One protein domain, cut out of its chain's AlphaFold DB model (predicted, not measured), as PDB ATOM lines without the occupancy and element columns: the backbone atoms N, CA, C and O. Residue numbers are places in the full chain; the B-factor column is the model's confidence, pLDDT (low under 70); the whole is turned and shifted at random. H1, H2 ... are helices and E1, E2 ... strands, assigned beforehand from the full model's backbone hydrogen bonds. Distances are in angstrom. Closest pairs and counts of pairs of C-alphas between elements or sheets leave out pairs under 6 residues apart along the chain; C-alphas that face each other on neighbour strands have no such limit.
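What this domain is: This is residues 34 to 160 of the 198 residues of an uncharacterized protein of Acidothermus cellulolyticus (strain ATCC 43068 / DSM 8971 / 11B) (UniProt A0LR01). Two three-stranded sheets lie face to face as a sandwich, a long, strongly twisted sheet E1 E2 E5 against a shorter one, E4 E6 E7, with the short helix H1 and the small strand E3 toward one end of the long axis. The 127 printed residues run H1 E1 E2 E3 E4 E5 E6 E7; both sheets are antiparallel, in the orders E1 - E2 - E5 and E4 - E6 - E7. The class is mostly strand, though under half of the residues are in named elements. The whole is compact, radius of gyration of the C-alphas 14.5 A, yet elongated, spanning 45 by 28 by 23 A.

How they stand to each other: Inner strand E2, residues 67 to 75, is antiparallel to E1, residues 53 to 61, in a hairpin, with N 55 and O 72 2.9 A apart. On its other side is E5, residues 116 to 126, with N 69 and O 124 2.8 A apart. In the facing sheet, E6, residues 135 to 139, pairs with E4, residues 95 to 98, N 98 to O 136 at 2.8 A, and forms a hairpin with E7, residues 142 to 146, N 137 to O 144 at 2.9 A. The sheets' strands stand at 25 degrees; the closest C-alphas of E1 and E7, Gly 54 and Tyr 144, are 6.8 A apart. H1, residues 44 to 49, is on neither sheet, and its O i to N i+4 pairs are within hydrogen-bond range. E3, residues 80 to 82, pairs with no named strand.

Where its parts are: H1 begins at C-alpha 44 (19.607, -82.990, -77.443). E1 measures 24.9 A, E2 26.2 A and E5 27.3 A; E7 ends at C-alpha 146 (10.028, -105.030, -61.505).

The domain as a whole: The C-alphas farthest apart, of Ser 43 and Gly 63, are 46.4 A apart. The printed part has no cut. The links E3 to E4 and E4 to E5 are long. pLDDT is under 70 at residues 87 to 91, 100 to 108 and 160.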
ATOM      1  N   ILE A  34      26.086 -84.707 -67.624       93.62
ATOM      2  CA  ILE A  34      24.813 -84.067 -67.980       93.62
ATOM      3  C   ILE A  34      23.875 -84.120 -66.773       93.62
ATOM      4  O   ILE A  34      23.561 -85.195 -66.260       93.62
ATOM      5  N   ASN A  35      23.396 -82.957 -66.324       93.44
ATOM      6  CA  ASN A  35      22.391 -82.871 -65.265       93.44
ATOM      7  C   ASN A  35      20.975 -82.921 -65.853       93.44
ATOM      8  O   ASN A  35      20.398 -81.899 -66.236       93.44
ATOM      9  N   CYS A  36      20.405 -84.120 -65.858       92.94
ATOM     10  CA  CYS A  36      19.114 -84.429 -66.452       92.94
ATOM     11  C   CYS A  36      17.919 -83.779 -65.735       92.94
ATOM     12  O   CYS A  36      16.831 -83.751 -66.296       92.94
ATOM     13  N   ASP A  37      18.091 -83.225 -64.531       89.56
ATOM     14  CA  ASP A  37      17.030 -82.465 -63.850       89.56
ATOM     15  C   ASP A  37      16.911 -81.021 -64.357       89.56
ATOM     16  O   ASP A  37      15.904 -80.358 -64.117       89.56
ATOM     17  N   THR A  38      17.952 -80.511 -65.021       89.56
ATOM     18  CA  THR A  38      18.053 -79.091 -65.407       89.56
ATOM     19  C   THR A  38      17.993 -78.858 -66.912       89.56
ATOM     20  O   THR A  38      17.748 -77.734 -67.351       89.56
ATOM     21  N   VAL A  39      18.205 -79.901 -67.713       90.12
ATOM     22  CA  VAL A  39      18.125 -79.808 -69.174       90.12
ATOM     23  C   VAL A  39      16.676 -79.648 -69.634       90.12
ATOM     24  O   VAL A  39      15.747 -80.244 -69.092       90.12
ATOM     25  N   SER A  40      16.470 -78.857 -70.687       91.19
ATOM     26  CA  SER A  40      15.153 -78.735 -71.318       91.19
ATOM     27  C   SER A  40      14.739 -80.057 -71.968       91.19
ATOM     28  O   SER A  40      15.519 -80.638 -72.724       91.19
ATOM     29  N   HIS A  41      13.490 -80.489 -71.767       87.44
ATOM     30  CA  HIS A  41      12.959 -81.753 -72.304       87.44
ATOM     31  C   HIS A  41      12.937 -81.829 -73.845       87.44
ATOM     32  O   HIS A  41      12.749 -82.896 -74.419       87.44
ATOM     33  N   GLN A  42      13.111 -80.706 -74.543       92.06
ATOM     34  CA  GLN A  42      13.180 -80.677 -76.010       92.06
ATOM     35  C   GLN A  42      14.623 -80.730 -76.544       92.06
ATOM     36  O   GLN A  42      14.827 -80.843 -77.752       92.06
ATOM     37  N   SER A  43      15.624 -80.639 -75.661       94.12
ATOM     38  CA  SER A  43      17.040 -80.546 -76.026       94.12
ATOM     39  C   SER A  43      17.649 -81.886 -76.455       94.12
ATOM     40  O   SER A  43      17.132 -82.963 -76.151       94.12
ATOM     41  N   GLN A  44      18.796 -81.812 -77.137       94.44
ATOM     42  CA  GLN A  44      19.607 -82.990 -77.443       94.44
ATOM     43  C   GLN A  44      20.119 -83.673 -76.166       94.44
ATOM     44  O   GLN A  44      20.112 -84.898 -76.097       94.44
ATOM     45  N   ASP A  45      20.483 -82.904 -75.138       94.38
ATOM     46  CA  ASP A  45      20.963 -83.451 -73.864       94.38
ATOM     47  C   ASP A  45      19.878 -84.257 -73.148       94.38
ATOM     48  O   ASP A  45      20.158 -85.323 -72.603       94.38
ATOM     49  N   TRP A  46      18.617 -83.820 -73.220       95.06
ATOM     50  CA  TRP A  46      17.508 -84.623 -72.711       95.06
ATOM     51  C   TRP A  46      17.359 -85.935 -73.481       95.06
ATOM     52  O   TRP A  46      17.249 -86.991 -72.866       95.06
ATOM     53  N   ARG A  47      17.442 -85.913 -74.820       96.12
ATOM     54  CA  ARG A  47      17.434 -87.153 -75.619       96.12
ATOM     55  C   ARG A  47      18.578 -88.090 -75.226       96.12
ATOM     56  O   ARG A  47      18.378 -89.299 -75.254       96.12
ATOM     57  N   THR A  48      19.742 -87.559 -74.846       96.19
ATOM     58  CA  THR A  48      20.859 -88.341 -74.287       96.19
ATOM     59  C   THR A  48      20.494 -88.935 -72.925       96.19
ATOM     60  O   THR A  48      20.656 -90.138 -72.737       96.19
ATOM     61  N   CYS A  49      19.916 -88.150 -72.009       95.88
ATOM     62  CA  CYS A  49      19.417 -88.649 -70.720       95.88
ATOM     63  C   CYS A  49      18.418 -89.806 -70.892       95.88
ATOM     64  O   CYS A  49      18.510 -90.814 -70.194       95.88
ATOM     65  N   GLN A  50      17.512 -89.710 -71.870       96.62
ATOM     66  CA  GLN A  50      16.508 -90.741 -72.164       96.62
ATOM     67  C   GLN A  50      17.087 -92.051 -72.729       96.62
ATOM     68  O   GLN A  50      16.342 -93.018 -72.885       96.62
ATOM     69  N   GLN A  51      18.380 -92.115 -73.060       96.56
ATOM     70  CA  GLN A  51      19.025 -93.369 -73.477       96.56
ATOM     71  C   GLN A  51      19.407 -94.258 -72.290       96.56
ATOM     72  O   GLN A  51      19.761 -95.421 -72.492       96.56
ATOM     73  N   LEU A  52      19.357 -93.728 -71.063       96.44
ATOM     74  CA  LEU A  52      19.588 -94.498 -69.851       96.44
ATOM     75  C   LEU A  52      18.485 -95.544 -69.673       96.44
ATOM     76  O   LEU A  52      17.298 -95.230 -69.732       96.44
ATOM     77  N   VAL A  53      18.887 -96.786 -69.412       96.69
ATOM     78  CA  VAL A  53      17.959 -97.903 -69.213       96.69
ATOM     79  C   VAL A  53      18.072 -98.430 -67.791       96.69
ATOM     80  O   VAL A  53      19.148 -98.873 -67.390       96.69
ATOM     81  N   GLY A  54      16.966 -98.428 -67.047       94.56
ATOM     82  CA  GLY A  54      16.868 -99.080 -65.740       94.56
ATOM     83  C   GLY A  54      16.777-100.603 -65.875       94.56
ATOM     84  O   GLY A  54      16.107-101.117 -66.771       94.56
ATOM     85  N   THR A  55      17.455-101.346 -65.000       94.38
ATOM     86  CA  THR A  55      17.469-102.817 -65.020       94.38
ATOM     87  C   THR A  55      17.294-103.406 -63.622       94.38
ATOM     88  O   THR A  55      17.511-102.736 -62.613       94.38
ATOM     89  N   ALA A  56      16.923-104.685 -63.559       92.88
ATOM     90  CA  ALA A  56      16.916-105.468 -62.331       92.88
ATOM     91  C   ALA A  56      17.657-106.787 -62.557       92.88
ATOM     92  O   ALA A  56      17.386-107.486 -63.531       92.88
ATOM     93  N   ALA A  57      18.584-107.125 -61.662       91.38
ATOM     94  CA  ALA A  57      19.380-108.341 -61.784       91.38
ATOM     95  C   ALA A  57      18.677-109.555 -61.173       91.38
ATOM     96  O   ALA A  57      18.623-110.607 -61.802       91.38
ATOM     97  N   CYS A  58      18.163-109.426 -59.948       92.50
ATOM     98  CA  CYS A  58      17.538-110.527 -59.218       92.50
ATOM     99  C   CYS A  58      16.723-110.033 -58.012       92.50
ATOM    100  O   CYS A  58      16.927-108.911 -57.542       92.50
ATOM    101  N   ALA A  59      15.842-110.886 -57.482       92.19
ATOM    102  CA  ALA A  59      15.081-110.654 -56.253       92.19
ATOM    103  C   ALA A  59      15.399-111.700 -55.166       92.19
ATOM    104  O   ALA A  59      15.664-112.866 -55.450       92.19
ATOM    105  N   TRP A  60      15.364-111.290 -53.901       92.62
ATOM    106  CA  TRP A  60      15.670-112.104 -52.726       92.62
ATOM    107  C   TRP A  60      14.518-112.033 -51.722       92.62
ATOM    108  O   TRP A  60      14.122-110.939 -51.326       92.62
ATOM    109  N   ASN A  61      13.999-113.180 -51.282       92.81
ATOM    110  CA  ASN A  61      13.003-113.239 -50.211       92.81
ATOM    111  C   ASN A  61      13.707-113.118 -48.852       92.81
ATOM    112  O   ASN A  61      14.582-113.924 -48.537       92.81
ATOM    113  N   ASN A  62      13.334-112.129 -48.041       89.31
ATOM    114  CA  ASN A  62      13.962-111.905 -46.736       89.31
ATOM    115  C   ASN A  62      13.465-112.875 -45.644       89.31
ATOM    116  O   ASN A  62      14.076-112.939 -44.581       89.31
ATOM    117  N   GLY A  63      12.401-113.644 -45.900       90.62
ATOM    118  CA  GLY A  63      11.827-114.613 -44.960       90.62
ATOM    119  C   GLY A  63      10.833-114.021 -43.953       90.62
ATOM    120  O   GLY A  63      10.245-114.762 -43.176       90.62
ATOM    121  N   ASP A  64      10.608-112.707 -43.990       88.06
ATOM    122  CA  ASP A  64       9.708-111.942 -43.114       88.06
ATOM    123  C   ASP A  64       8.485-111.374 -43.866       88.06
ATOM    124  O   ASP A  64       7.791-110.484 -43.379       88.06
ATOM    125  N   GLY A  65       8.229-111.876 -45.079       85.12
ATOM    126  CA  GLY A  65       7.194-111.366 -45.982       85.12
ATOM    127  C   GLY A  65       7.654-110.209 -46.875       85.12
ATOM    128  O   GLY A  65       6.922-109.829 -47.789       85.12
ATOM    129  N   THR A  66       8.867-109.686 -46.677       87.81
ATOM    130  CA  THR A  66       9.467-108.669 -47.549       87.81
ATOM    131  C   THR A  66      10.416-109.284 -48.581       87.81
ATOM    132  O   THR A  66      10.943-110.391 -48.424       87.81
ATOM    133  N   TRP A  67      10.664-108.541 -49.656       88.69
ATOM    134  CA  TRP A  67      11.583-108.896 -50.730       88.69
ATOM    135  C   TRP A  67      12.596-107.785 -50.956       88.69
ATOM    136  O   TRP A  67      12.270-106.614 -50.810       88.69
ATOM    137  N   THR A  68      13.818-108.151 -51.337       88.56
ATOM    138  CA  THR A  68      14.884-107.221 -51.721       88.56
ATOM    139  C   THR A  68      15.273-107.457 -53.176       88.56
ATOM    140  O   THR A  68      15.606-108.579 -53.540       88.56
ATOM    141  N   ILE A  69      15.268-106.419 -54.010       88.19
ATOM    142  CA  ILE A  69      15.632-106.492 -55.432       88.19
ATOM    143  C   ILE A  69      16.929-105.738 -55.672       88.19
ATOM    144  O   ILE A  69      17.130-104.651 -55.130       88.19
ATOM    145  N   ALA A  70      17.809-106.334 -56.469       90.06
ATOM    146  CA  ALA A  70      19.019-105.705 -56.975       90.06
ATOM    147  C   ALA A  70      18.683-104.921 -58.245       90.06
ATOM    148  O   ALA A  70      18.355-105.525 -59.271       90.06
ATOM    149  N   LEU A  71      18.761-103.593 -58.169       90.44
ATOM    150  CA  LEU A  71      18.533-102.702 -59.302       90.44
ATOM    151  C   LEU A  71      19.855-102.190 -59.864       90.44
ATOM    152  O   LEU A  71      20.842-101.989 -59.152       90.44
ATOM    153  N   GLY A  72      19.859-101.993 -61.171       92.19
ATOM    154  CA  GLY A  72      21.008-101.603 -61.961       92.19
ATOM    155  C   GLY A  72      20.602-100.688 -63.104       92.19
ATOM    156  O   GLY A  72      19.465-100.234 -63.196       92.19
ATOM    157  N   TYR A  73      21.543-100.401 -63.989       93.69
ATOM    158  CA  TYR A  73      21.286 -99.591 -65.166       93.69
ATOM    159  C   TYR A  73      22.261 -99.919 -66.295       93.69
ATOM    160  O   TYR A  73      23.334-100.488 -66.081       93.69
ATOM    161  N   ARG A  74      21.897 -99.502 -67.507       95.81
ATOM    162  CA  ARG A  74      22.779 -99.418 -68.670       95.81
ATOM    163  C   ARG A  74      22.754 -97.990 -69.202       95.81
ATOM    164  O   ARG A  74      21.719 -97.526 -69.670       95.81
ATOM    165  N   ASN A  75      23.901 -97.328 -69.151       95.19
ATOM    166  CA  ASN A  75      24.164 -96.043 -69.774       95.19
ATOM    167  C   ASN A  75      25.014 -96.283 -71.039       95.19
ATOM    168  O   ASN A  75      26.223 -96.495 -70.928       95.19
ATOM    169  N   PRO A  76      24.400 -96.319 -72.238       94.50
ATOM    170  CA  PRO A  76      25.120 -96.548 -73.488       94.50
ATOM    171  C   PRO A  76      25.788 -95.279 -74.043       94.50
ATOM    172  O   PRO A  76      26.371 -95.340 -75.122       94.50
ATOM    173  N   THR A  77      25.643 -94.139 -73.366       93.19
ATOM    174  CA  THR A  77      26.135 -92.844 -73.840       93.19
ATOM    175  C   THR A  77      27.603 -92.648 -73.469       93.19
ATOM    176  O   THR A  77      28.119 -93.333 -72.593       93.19
ATOM    177  N   ASP A  78      28.272 -91.679 -74.090       92.38
ATOM    178  CA  ASP A  78      29.629 -91.270 -73.701       92.38
ATOM    179  C   ASP A  78      29.648 -90.299 -72.497       92.38
ATOM    180  O   ASP A  78      30.703 -89.765 -72.148       92.38
ATOM    181  N   PHE A  79      28.492 -90.050 -71.874       92.06
ATOM    182  CA  PHE A  79      28.291 -89.053 -70.824       92.06
ATOM    183  C   PHE A  79      27.908 -89.713 -69.505       92.06
ATOM    184  O   PHE A  79      27.089 -90.631 -69.468       92.06
ATOM    185  N   ASP A  80      28.416 -89.165 -68.408       93.69
ATOM    186  CA  ASP A  80      27.860 -89.476 -67.102       93.69
ATOM    187  C   ASP A  80      26.557 -88.702 -66.951       93.69
ATOM    188  O   ASP A  80      26.457 -87.532 -67.331       93.69
ATOM    189  N   LEU A  81      25.540 -89.346 -66.395       94.44
ATOM    190  CA  LEU A  81      24.229 -88.730 -66.235       94.44
ATOM    191  C   LEU A  81      23.947 -88.524 -64.756       94.44
ATOM    192  O   LEU A  81      24.192 -89.410 -63.936       94.44
ATOM    193  N   TYR A  82      23.409 -87.364 -64.411       92.94
ATOM    194  CA  TYR A  82      22.948 -87.061 -63.066       92.94
ATOM    195  C   TYR A  82      21.441 -86.827 -63.063       92.94
ATOM    196  O   TYR A  82      20.937 -86.030 -63.852       92.94
ATOM    197  N   ALA A  83      20.740 -87.481 -62.140       91.00
ATOM    198  CA  ALA A  83      19.384 -87.124 -61.739       91.00
ATOM    199  C   ALA A  83      19.227 -87.359 -60.239       91.00
ATOM    200  O   ALA A  83      19.516 -88.443 -59.720       91.00
ATOM    201  N   ALA A  84      18.761 -86.334 -59.539       86.56
ATOM    202  CA  ALA A  84      18.528 -86.376 -58.110       86.56
ATOM    203  C   ALA A  84      17.534 -87.487 -57.768       86.56
ATOM    204  O   ALA A  84      16.584 -87.736 -58.497       86.56
ATOM    205  N   ALA A  85      17.715 -88.138 -56.626       82.00
ATOM    206  CA  ALA A  85      16.665 -88.972 -56.064       82.00
ATOM    207  C   ALA A  85      15.652 -88.066 -55.338       82.00
ATOM    208  O   ALA A  85      16.063 -87.088 -54.697       82.00
ATOM    209  N   PRO A  86      14.342 -88.361 -55.393       76.62
ATOM    210  CA  PRO A  86      13.346 -87.576 -54.683       76.62
ATOM    211  C   PRO A  86      13.641 -87.585 -53.182       76.62
ATOM    212  O   PRO A  86      13.805 -88.638 -52.568       76.62
ATOM    213  N   THR A  87      13.697 -86.397 -52.583       69.81
ATOM    214  CA  THR A  87      13.902 -86.217 -51.142       69.81
ATOM    215  C   THR A  87      12.654 -85.570 -50.561       69.81
ATOM    216  O   THR A  87      12.314 -84.449 -50.932       69.81
ATOM    217  N   ASN A  88      11.935 -86.269 -49.676       62.38
ATOM    218  CA  ASN A  88      10.676 -85.785 -49.085       62.38
ATOM    219  C   ASN A  88       9.647 -85.312 -50.137       62.38
ATOM    220  O   ASN A  88       8.961 -84.307 -49.945       62.38
ATOM    221  N   GLY A  89       9.586 -85.994 -51.286       55.97
ATOM    222  CA  GLY A  89       8.701 -85.625 -52.397       55.97
ATOM    223  C   GLY A  89       9.126 -84.376 -53.184       55.97
ATOM    224  O   GLY A  89       8.338 -83.883 -53.987       55.97
ATOM    225  N   ARG A  90      10.343 -83.852 -52.976       51.97
ATOM    226  CA  ARG A  90      10.929 -82.744 -53.747       51.97
ATOM    227  C   ARG A  90      12.121 -83.216 -54.581       51.97
ATOM    228  O   ARG A  90      12.968 -83.960 -54.089       51.97
ATOM    229  N   GLY A  91      12.206 -82.713 -55.815       59.81
ATOM    230  CA  GLY A  91      13.253 -83.077 -56.773       59.81
ATOM    231  C   GLY A  91      13.129 -84.514 -57.286       59.81
ATOM    232  O   GLY A  91      12.248 -85.262 -56.866       59.81
ATOM    233  N   GLY A  92      14.002 -84.885 -58.221       70.25
ATOM    234  CA  GLY A  92      14.156 -86.268 -58.665       70.25
ATOM    235  C   GLY A  92      12.980 -86.882 -59.411       70.25
ATOM    236  O   GLY A  92      12.816 -88.098 -59.399       70.25
ATOM    237  N   ALA A  93      12.174 -86.061 -60.090       75.88
ATOM    238  CA  ALA A  93      11.105 -86.551 -60.963       75.88
ATOM    239  C   ALA A  93      11.635 -87.489 -62.066       75.88
ATOM    240  O   ALA A  93      10.917 -88.374 -62.518       75.88
ATOM    241  N   ASN A  94      12.903 -87.321 -62.448       87.38
ATOM    242  CA  ASN A  94      13.581 -88.124 -63.460       87.38
ATOM    243  C   ASN A  94      14.322 -89.341 -62.882       87.38
ATOM    244  O   ASN A  94      15.024 -90.018 -63.629       87.38
ATOM    245  N   ASN A  95      14.215 -89.609 -61.577       89.12
ATOM    246  CA  ASN A  95      14.848 -90.747 -60.910       89.12
ATOM    247  C   ASN A  95      14.095 -91.109 -59.612       89.12
ATOM    248  O   ASN A  95      14.637 -91.058 -58.503       89.12
ATOM    249  N   ALA A  96      12.813 -91.446 -59.747       86.56
ATOM    250  CA  ALA A  96      11.909 -91.716 -58.634       86.56
ATOM    251  C   ALA A  96      11.520 -93.195 -58.560       86.56
ATOM    252  O   ALA A  96      11.090 -93.788 -59.543       86.56
ATOM    253  N   LEU A  97      11.615 -93.779 -57.367       83.62
ATOM    254  CA  LEU A  97      11.151 -95.139 -57.097       83.62
ATOM    255  C   LEU A  97       9.871 -95.126 -56.280       83.62
ATOM    256  O   LEU A  97       9.679 -94.272 -55.415       83.62
ATOM    257  N   ARG A  98       9.013 -96.113 -56.529       81.44
ATOM    258  CA  ARG A  98       7.777 -96.357 -55.787       81.44
ATOM    259  C   ARG A  98       7.652 -97.847 -55.492       81.44
ATOM    260  O   ARG A  98       7.839 -98.688 -56.365       81.44
ATOM    261  N   ALA A  99       7.326 -98.170 -54.247       75.81
ATOM    262  CA  ALA A  99       7.063 -99.525 -53.787       75.81
ATOM    263  C   ALA A  99       6.083 -99.467 -52.607       75.81
ATOM    264  O   ALA A  99       6.152 -98.545 -51.792       75.81
ATOM    265  N   ASN A 100       5.156-100.424 -52.515       65.06
ATOM    266  CA  ASN A 100       4.204-100.462 -51.407       65.06
ATOM    267  C   ASN A 100       4.896-100.924 -50.104       65.06
ATOM    268  O   ASN A 100       5.624-101.917 -50.104       65.06
ATOM    269  N   GLY A 101       4.664-100.205 -48.999       51.16
ATOM    270  CA  GLY A 101       5.077-100.608 -47.648       51.16
ATOM    271  C   GLY A 101       6.550-100.406 -47.254       51.16
ATOM    272  O   GLY A 101       6.947-100.921 -46.213       51.16
ATOM    273  N   GLY A 102       7.374 -99.684 -48.027       52.88
ATOM    274  CA  GLY A 102       8.804 -99.541 -47.708       52.88
ATOM    275  C   GLY A 102       9.587 -98.560 -48.589       52.88
ATOM    276  O   GLY A 102       8.987 -97.713 -49.240       52.88
ATOM    277  N   SER A 103      10.923 -98.692 -48.565       51.47
ATOM    278  CA  SER A 103      12.039 -97.786 -48.941       51.47
ATOM    279  C   SER A 103      12.054 -97.114 -50.329       51.47
ATOM    280  O   SER A 103      13.119 -96.852 -50.883       51.47
ATOM    281  N   ALA A 104      10.904 -96.757 -50.886       53.25
ATOM    282  CA  ALA A 104      10.782 -95.882 -52.047       53.25
ATOM    283  C   ALA A 104      11.190 -94.423 -51.750       53.25
ATOM    284  O   ALA A 104      11.437 -93.648 -52.669       53.25
ATOM    285  N   SER A 105      11.292 -94.041 -50.470       48.62
ATOM    286  CA  SER A 105      11.599 -92.668 -50.032       48.62
ATOM    287  C   SER A 105      13.074 -92.406 -49.674       48.62
ATOM    288  O   SER A 105      13.362 -91.333 -49.150       48.62
ATOM    289  N   ASN A 106      13.994 -93.327 -50.013       51.78
ATOM    290  CA  ASN A 106      15.464 -93.236 -49.848       51.78
ATOM    291  C   ASN A 106      15.970 -93.456 -48.394       51.78
ATOM    292  O   ASN A 106      15.509 -92.789 -47.471       51.78
ATOM    293  N   PRO A 107      16.918 -94.390 -48.159       50.38
ATOM    294  CA  PRO A 107      18.318 -94.109 -48.472       50.38
ATOM    295  C   PRO A 107      19.024 -95.293 -49.154       50.38
ATOM    296  O   PRO A 107      19.170 -96.377 -48.593       50.38
ATOM    297  N   GLY A 108      19.490 -95.052 -50.375       60.44
ATOM    298  CA  GLY A 108      20.309 -95.979 -51.154       60.44
ATOM    299  C   GLY A 108      20.232 -95.758 -52.663       60.44
ATOM    300  O   GLY A 108      20.997 -96.380 -53.395       60.44
ATOM    301  N   HIS A 109      19.341 -94.885 -53.138       74.00
ATOM    302  CA  HIS A 109      19.173 -94.627 -54.560       74.00
ATOM    303  C   HIS A 109      20.375 -93.853 -55.110       74.00
ATOM    304  O   HIS A 109      20.766 -92.821 -54.557       74.00
ATOM    305  N   ILE A 110      20.977 -94.356 -56.186       84.00
ATOM    306  CA  ILE A 110      22.064 -93.648 -56.860       84.00
ATOM    307  C   ILE A 110      21.518 -92.409 -57.572       84.00
ATOM    308  O   ILE A 110      20.391 -92.411 -58.062       84.00
ATOM    309  N   THR A 111      22.327 -91.359 -57.650       88.38
ATOM    310  CA  THR A 111      21.991 -90.130 -58.390       88.38
ATOM    311  C   THR A 111      22.862 -89.923 -59.618       88.38
ATOM    312  O   THR A 111      22.558 -89.077 -60.452       88.38
ATOM    313  N   THR A 112      23.952 -90.683 -59.718       90.56
ATOM    314  CA  THR A 112      24.921 -90.594 -60.806       90.56
ATOM    315  C   THR A 112      24.995 -91.933 -61.517       90.56
ATOM    316  O   THR A 112      25.247 -92.967 -60.896       90.56
ATOM    317  N   PHE A 113      24.793 -91.890 -62.825       92.19
ATOM    318  CA  PHE A 113      24.797 -93.026 -63.728       92.19
ATOM    319  C   PHE A 113      26.022 -92.912 -64.627       92.19
ATOM    320  O   PHE A 113      25.986 -92.278 -65.682       92.19
ATOM    321  N   TRP A 114      27.118 -93.514 -64.176       91.50
ATOM    322  CA  TRP A 114      28.369 -93.557 -64.927       91.50
ATOM    323  C   TRP A 114      28.186 -94.261 -66.267       91.50
ATOM    324  O   TRP A 114      27.393 -95.200 -66.350       91.50
ATOM    325  N   THR A 115      28.938 -93.863 -67.287       89.31
ATOM    326  CA  THR A 115      28.972 -94.577 -68.571       89.31
ATOM    327  C   THR A 115      29.209 -96.084 -68.383       89.31
ATOM    328  O   THR A 115      30.074 -96.507 -67.613       89.31
ATOM    329  N   GLY A 116      28.449 -96.912 -69.105       90.44
ATOM    330  CA  GLY A 116      28.521 -98.372 -69.039       90.44
ATOM    331  C   GLY A 116      27.349 -99.018 -68.296       90.44
ATOM    332  O   GLY A 116      26.243 -98.485 -68.245       90.44
ATOM    333  N   THR A 117      27.570-100.217 -67.758       90.38
ATOM    334  CA  THR A 117      26.519-101.029 -67.127       90.38
ATOM    335  C   THR A 117      26.856-101.298 -65.669       90.38
ATOM    336  O   THR A 117      27.961-101.738 -65.357       90.38
ATOM    337  N   SER A 118      25.873-101.123 -64.788       88.88
ATOM    338  CA  SER A 118      25.922-101.590 -63.404       88.88
ATOM    339  C   SER A 118      24.765-102.549 -63.163       88.88
ATOM    340  O   SER A 118      23.616-102.206 -63.415       88.88
ATOM    341  N   THR A 119      25.042-103.761 -62.687       85.75
ATOM    342  CA  THR A 119      24.005-104.779 -62.441       85.75
ATOM    343  C   THR A 119      23.389-104.677 -61.047       85.75
ATOM    344  O   THR A 119      22.281-105.154 -60.836       85.75
ATOM    345  N   THR A 120      24.099-104.066 -60.092       84.25
ATOM    346  CA  THR A 120      23.685-103.952 -58.681       84.25
ATOM    347  C   THR A 120      24.066-102.575 -58.143       84.25
ATOM    348  O   THR A 120      24.852-102.437 -57.211       84.25
ATOM    349  N   ALA A 121      23.561-101.525 -58.784       84.94
ATOM    350  CA  ALA A 121      23.839-100.152 -58.387       84.94
ATOM    351  C   ALA A 121      23.285 -99.839 -56.989       84.94
ATOM    352  O   ALA A 121      23.923 -99.147 -56.201       84.94
ATOM    353  N   PHE A 122      22.107-100.372 -56.671       85.12
ATOM    354  CA  PHE A 122      21.467-100.225 -55.371       85.12
ATOM    355  C   PHE A 122      20.429-101.334 -55.170       85.12
ATOM    356  O   PHE A 122      20.168-102.135 -56.071       85.12
ATOM    357  N   THR A 123      19.844-101.403 -53.977       86.56
ATOM    358  CA  THR A 123      18.772-102.356 -53.686       86.56
ATOM    359  C   THR A 123      17.527-101.652 -53.175       86.56
ATOM    360  O   THR A 123      17.597-100.570 -52.594       86.56
ATOM    361  N   VAL A 124      16.376-102.280 -53.403       84.81
ATOM    362  CA  VAL A 124      15.082-101.833 -52.878       84.81
ATOM    363  C   VAL A 124      14.458-102.981 -52.114       84.81
ATOM    364  O   VAL A 124      14.402-104.098 -52.623       84.81
ATOM    365  N   THR A 125      13.972-102.702 -50.909       86.44
ATOM    366  CA  THR A 125      13.184-103.654 -50.127       86.44
ATOM    367  C   THR A 125      11.721-103.225 -50.125       86.44
ATOM    368  O   THR A 125      11.423-102.058 -49.869       86.44
ATOM    369  N   TRP A 126      10.811-104.154 -50.420       85.06
ATOM    370  CA  TRP A 126       9.370-103.906 -50.454       85.06
ATOM    371  C   TRP A 126       8.566-105.132 -50.029       85.06
ATOM    372  O   TRP A 126       9.074-106.254 -50.024       85.06
ATOM    373  N   THR A 127       7.295-104.913 -49.710       87.12
ATOM    374  CA  THR A 127       6.336-105.987 -49.442       87.12
ATOM    375  C   THR A 127       5.378-106.080 -50.628       87.12
ATOM    376  O   THR A 127       4.554-105.178 -50.806       87.12
ATOM    377  N   PRO A 128       5.463-107.122 -51.474       84.31
ATOM    378  CA  PRO A 128       4.531-107.277 -52.581       84.31
ATOM    379  C   PRO A 128       3.120-107.534 -52.039       84.31
ATOM    380  O   PRO A 128       2.920-108.399 -51.187       84.31
ATOM    381  N   VAL A 129       2.134-106.801 -52.554       84.31
ATOM    382  CA  VAL A 129       0.708-107.047 -52.280       84.31
ATOM    383  C   VAL A 129       0.006-107.521 -53.556       84.31
ATOM    384  O   VAL A 129       0.458-107.164 -54.646       84.31
ATOM    385  N   PRO A 130      -1.105-108.279 -53.474       80.94
ATOM    386  CA  PRO A 130      -1.722-108.905 -54.650       80.94
ATOM    387  C   PRO A 130      -2.090-107.934 -55.782       80.94
ATOM    388  O   PRO A 130      -1.974-108.278 -56.952       80.94
ATOM    389  N   TRP A 131      -2.505-106.713 -55.443       80.19
ATOM    390  CA  TRP A 131      -2.905-105.675 -56.403       80.19
ATOM    391  C   TRP A 131      -1.769-104.729 -56.820       80.19
ATOM    392  O   TRP A 131      -1.967-103.895 -57.698       80.19
ATOM    393  N   ASN A 132      -0.590-104.825 -56.200       76.62
ATOM    394  CA  ASN A 132       0.596-104.065 -56.591       76.62
ATOM    395  C   ASN A 132       1.880-104.813 -56.176       76.62
ATOM    396  O   ASN A 132       2.506-104.465 -55.168       76.62
ATOM    397  N   PRO A 133       2.259-105.875 -56.908       84.62
ATOM    398  CA  PRO A 133       3.419-106.694 -56.568       84.62
ATOM    399  C   PRO A 133       4.752-106.109 -57.072       84.62
ATOM    400  O   PRO A 133       5.791-106.757 -56.922       84.62
ATOM    401  N   TYR A 134       4.735-104.919 -57.679       87.19
ATOM    402  CA  TYR A 134       5.865-104.359 -58.415       87.19
ATOM    403  C   TYR A 134       6.586-103.245 -57.646       87.19
ATOM    404  O   TYR A 134       5.991-102.498 -56.868       87.19
ATOM    405  N   VAL A 135       7.876-103.111 -57.936       88.38
ATOM    406  CA  VAL A 135       8.651-101.884 -57.759       88.38
ATOM    407  C   VAL A 135       8.582-101.109 -59.070       88.38
ATOM    408  O   VAL A 135       8.896-101.654 -60.128       88.38
ATOM    409  N   GLU A 136       8.174 -99.849 -58.995       88.81
ATOM    410  CA  GLU A 136       8.106 -98.933 -60.132       88.81
ATOM    411  C   GLU A 136       9.273 -97.946 -60.066       88.81
ATOM    412  O   GLU A 136       9.522 -97.358 -59.012       88.81
ATOM    413  N   TRP A 137       9.978 -97.762 -61.182       89.31
ATOM    414  CA  TRP A 137      11.067 -96.796 -61.313       89.31
ATOM    415  C   TRP A 137      10.807 -95.859 -62.488       89.31
ATOM    416  O   TRP A 137      10.856 -96.275 -63.646       89.31
ATOM    417  N   ASP A 138      10.543 -94.595 -62.176       89.44
ATOM    418  CA  ASP A 138      10.538 -93.498 -63.133       89.44
ATOM    419  C   ASP A 138      11.984 -93.016 -63.324       89.44
ATOM    420  O   ASP A 138      12.578 -92.435 -62.412       89.44
ATOM    421  N   LEU A 139      12.559 -93.267 -64.499       92.00
ATOM    422  CA  LEU A 139      13.941 -92.936 -64.826       92.00
ATOM    423  C   LEU A 139      14.013 -92.248 -66.189       92.00
ATOM    424  O   LEU A 139      13.703 -92.849 -67.214       92.00
ATOM    425  N   MET A 140      14.432 -90.982 -66.201       92.75
ATOM    426  CA  MET A 140      14.639 -90.165 -67.405       92.75
ATOM    427  C   MET A 140      13.437 -90.174 -68.366       92.75
ATOM    428  O   MET A 140      13.581 -90.297 -69.579       92.75
ATOM    429  N   GLY A 141      12.222 -90.075 -67.823       89.88
ATOM    430  CA  GLY A 141      10.983 -90.095 -68.607       89.88
ATOM    431  C   GLY A 141      10.522 -91.484 -69.065       89.88
ATOM    432  O   GLY A 141       9.506 -91.576 -69.751       89.88
ATOM    433  N   HIS A 142      11.220 -92.553 -68.671       92.88
ATOM    434  CA  HIS A 142      10.769 -93.936 -68.822       92.88
ATOM    435  C   HIS A 142      10.242 -94.484 -67.508       92.88
ATOM    436  O   HIS A 142      10.649 -94.048 -66.433       92.88
ATOM    437  N   ARG A 143       9.368 -95.484 -67.605       92.38
ATOM    438  CA  ARG A 143       8.794 -96.167 -66.451       92.38
ATOM    439  C   ARG A 143       9.074 -97.656 -66.521       92.38
ATOM    440  O   ARG A 143       8.689 -98.318 -67.484       92.38
ATOM    441  N   TYR A 144       9.718 -98.174 -65.485       92.06
ATOM    442  CA  TYR A 144      10.073 -99.582 -65.356       92.06
ATOM    443  C   TYR A 144       9.277-100.240 -64.241       92.06
ATOM    444  O   TYR A 144       9.037 -99.627 -63.204       92.06
ATOM    445  N   PHE A 145       8.917-101.506 -64.443       91.88
ATOM    446  CA  PHE A 145       8.210-102.318 -63.459       91.88
ATOM    447  C   PHE A 145       8.991-103.597 -63.195       91.88
ATOM    448  O   PHE A 145       9.322-104.336 -64.123       91.88
ATOM    449  N   PHE A 146       9.256-103.872 -61.923       91.06
ATOM    450  CA  PHE A 146      10.028-105.030 -61.505       91.06
ATOM    451  C   PHE A 146       9.282-105.822 -60.432       91.06
ATOM    452  O   PHE A 146       8.865-105.246 -59.434       91.06
ATOM    453  N   SER A 147       9.127-107.140 -60.594       89.88
ATOM    454  CA  SER A 147       8.522-108.011 -59.576       89.88
ATOM    455  C   SER A 147       9.419-109.186 -59.212       89.88
ATOM    456  O   SER A 147      10.436-109.457 -59.846       89.88
ATOM    457  N   THR A 148       8.983-109.928 -58.198       86.81
ATOM    458  CA  THR A 148       9.548-111.222 -57.804       86.81
ATOM    459  C   THR A 148       9.270-112.332 -58.820       86.81
ATOM    460  O   THR A 148       9.926-113.365 -58.778       86.81
ATOM    461  N   THR A 149       8.295-112.145 -59.718       86.88
ATOM    462  CA  THR A 149       7.886-113.151 -60.710       86.88
ATOM    463  C   THR A 149       8.595-112.996 -62.047       86.88
ATOM    464  O   THR A 149       8.784-113.986 -62.745       86.88
ATOM    465  N   THR A 150       8.988-111.777 -62.417       88.38
ATOM    466  CA  THR A 150       9.721-111.535 -63.664       88.38
ATOM    467  C   THR A 150      11.231-111.685 -63.473       88.38
ATOM    468  O   THR A 150      11.941-111.943 -64.443       88.38
ATOM    469  N   GLN A 151      11.728-111.523 -62.238       92.06
ATOM    470  CA  GLN A 151      13.162-111.507 -61.948       92.06
ATOM    471  C   GLN A 151      13.635-112.853 -61.411       92.06
ATOM    472  O   GLN A 151      12.932-113.479 -60.618       92.06
ATOM    473  N   PRO A 152      14.852-113.287 -61.778       93.50
ATOM    474  CA  PRO A 152      15.427-114.492 -61.206       93.50
ATOM    475  C   PRO A 152      15.714-114.301 -59.710       93.50
ATOM    476  O   PRO A 152      15.923-113.185 -59.225       93.50
ATOM    477  N   THR A 153      15.773-115.406 -58.972       92.81
ATOM    478  CA  THR A 153      16.125-115.388 -57.546       92.81
ATOM    479  C   THR A 153      17.615-115.104 -57.358       92.81
ATOM    480  O   THR A 153      18.458-115.707 -58.023       92.81
ATOM    481  N   CYS A 154      17.966-114.210 -56.432       89.25
ATOM    482  CA  CYS A 154      19.364-113.963 -56.089       89.25
ATOM    483  C   CYS A 154      19.979-115.186 -55.386       89.25
ATOM    484  O   CYS A 154      19.360-115.775 -54.503       89.25
ATOM    485  N   ALA A 155      21.232-115.525 -55.708       89.75
ATOM    486  CA  ALA A 155      21.962-116.602 -55.026       89.75
ATOM    487  C   ALA A 155      22.304-116.270 -53.558       89.75
ATOM    488  O   ALA A 155      22.516-117.162 -52.742       89.75
ATOM    489  N   SER A 156      22.370-114.981 -53.220       88.06
ATOM    490  CA  SER A 156      22.575-114.468 -51.864       88.06
ATOM    491  C   SER A 156      21.851-113.132 -51.703       88.06
ATOM    492  O   SER A 156      21.461-112.516 -52.700       88.06
ATOM    493  N   LYS A 157      21.666-112.676 -50.459       83.62
ATOM    494  CA  LYS A 157      21.045-111.376 -50.189       83.62
ATOM    495  C   LYS A 157      21.867-110.259 -50.855       83.62
ATOM    496  O   LYS A 157      23.036-110.097 -50.500       83.62
ATOM    497  N   PRO A 158      21.288-109.482 -51.787       79.12
ATOM    498  CA  PRO A 158      22.027-108.438 -52.480       79.12
ATOM    499  C   PRO A 158      22.379-107.304 -51.511       79.12
ATOM    500  O   PRO A 158      21.559-106.886 -50.690       79.12
ATOM    501  N   VAL A 159      23.608-106.805 -51.619       73.38
ATOM    502  CA  VAL A 159      24.118-105.677 -50.832       73.38
ATOM    503  C   VAL A 159      24.188-104.457 -51.753       73.38
ATOM    504  O   VAL A 159      24.696-104.592 -52.868       73.38
ATOM    505  N   PRO A 160      23.694-103.276 -51.338       65.12
ATOM    506  CA  PRO A 160      23.838-102.071 -52.140       65.12
ATOM    507  C   PRO A 160      25.315-101.768 -52.397       65.12
ATOM    508  O   PRO A 160      26.101-101.658 -51.454       65.12
TER     509      PRO A 160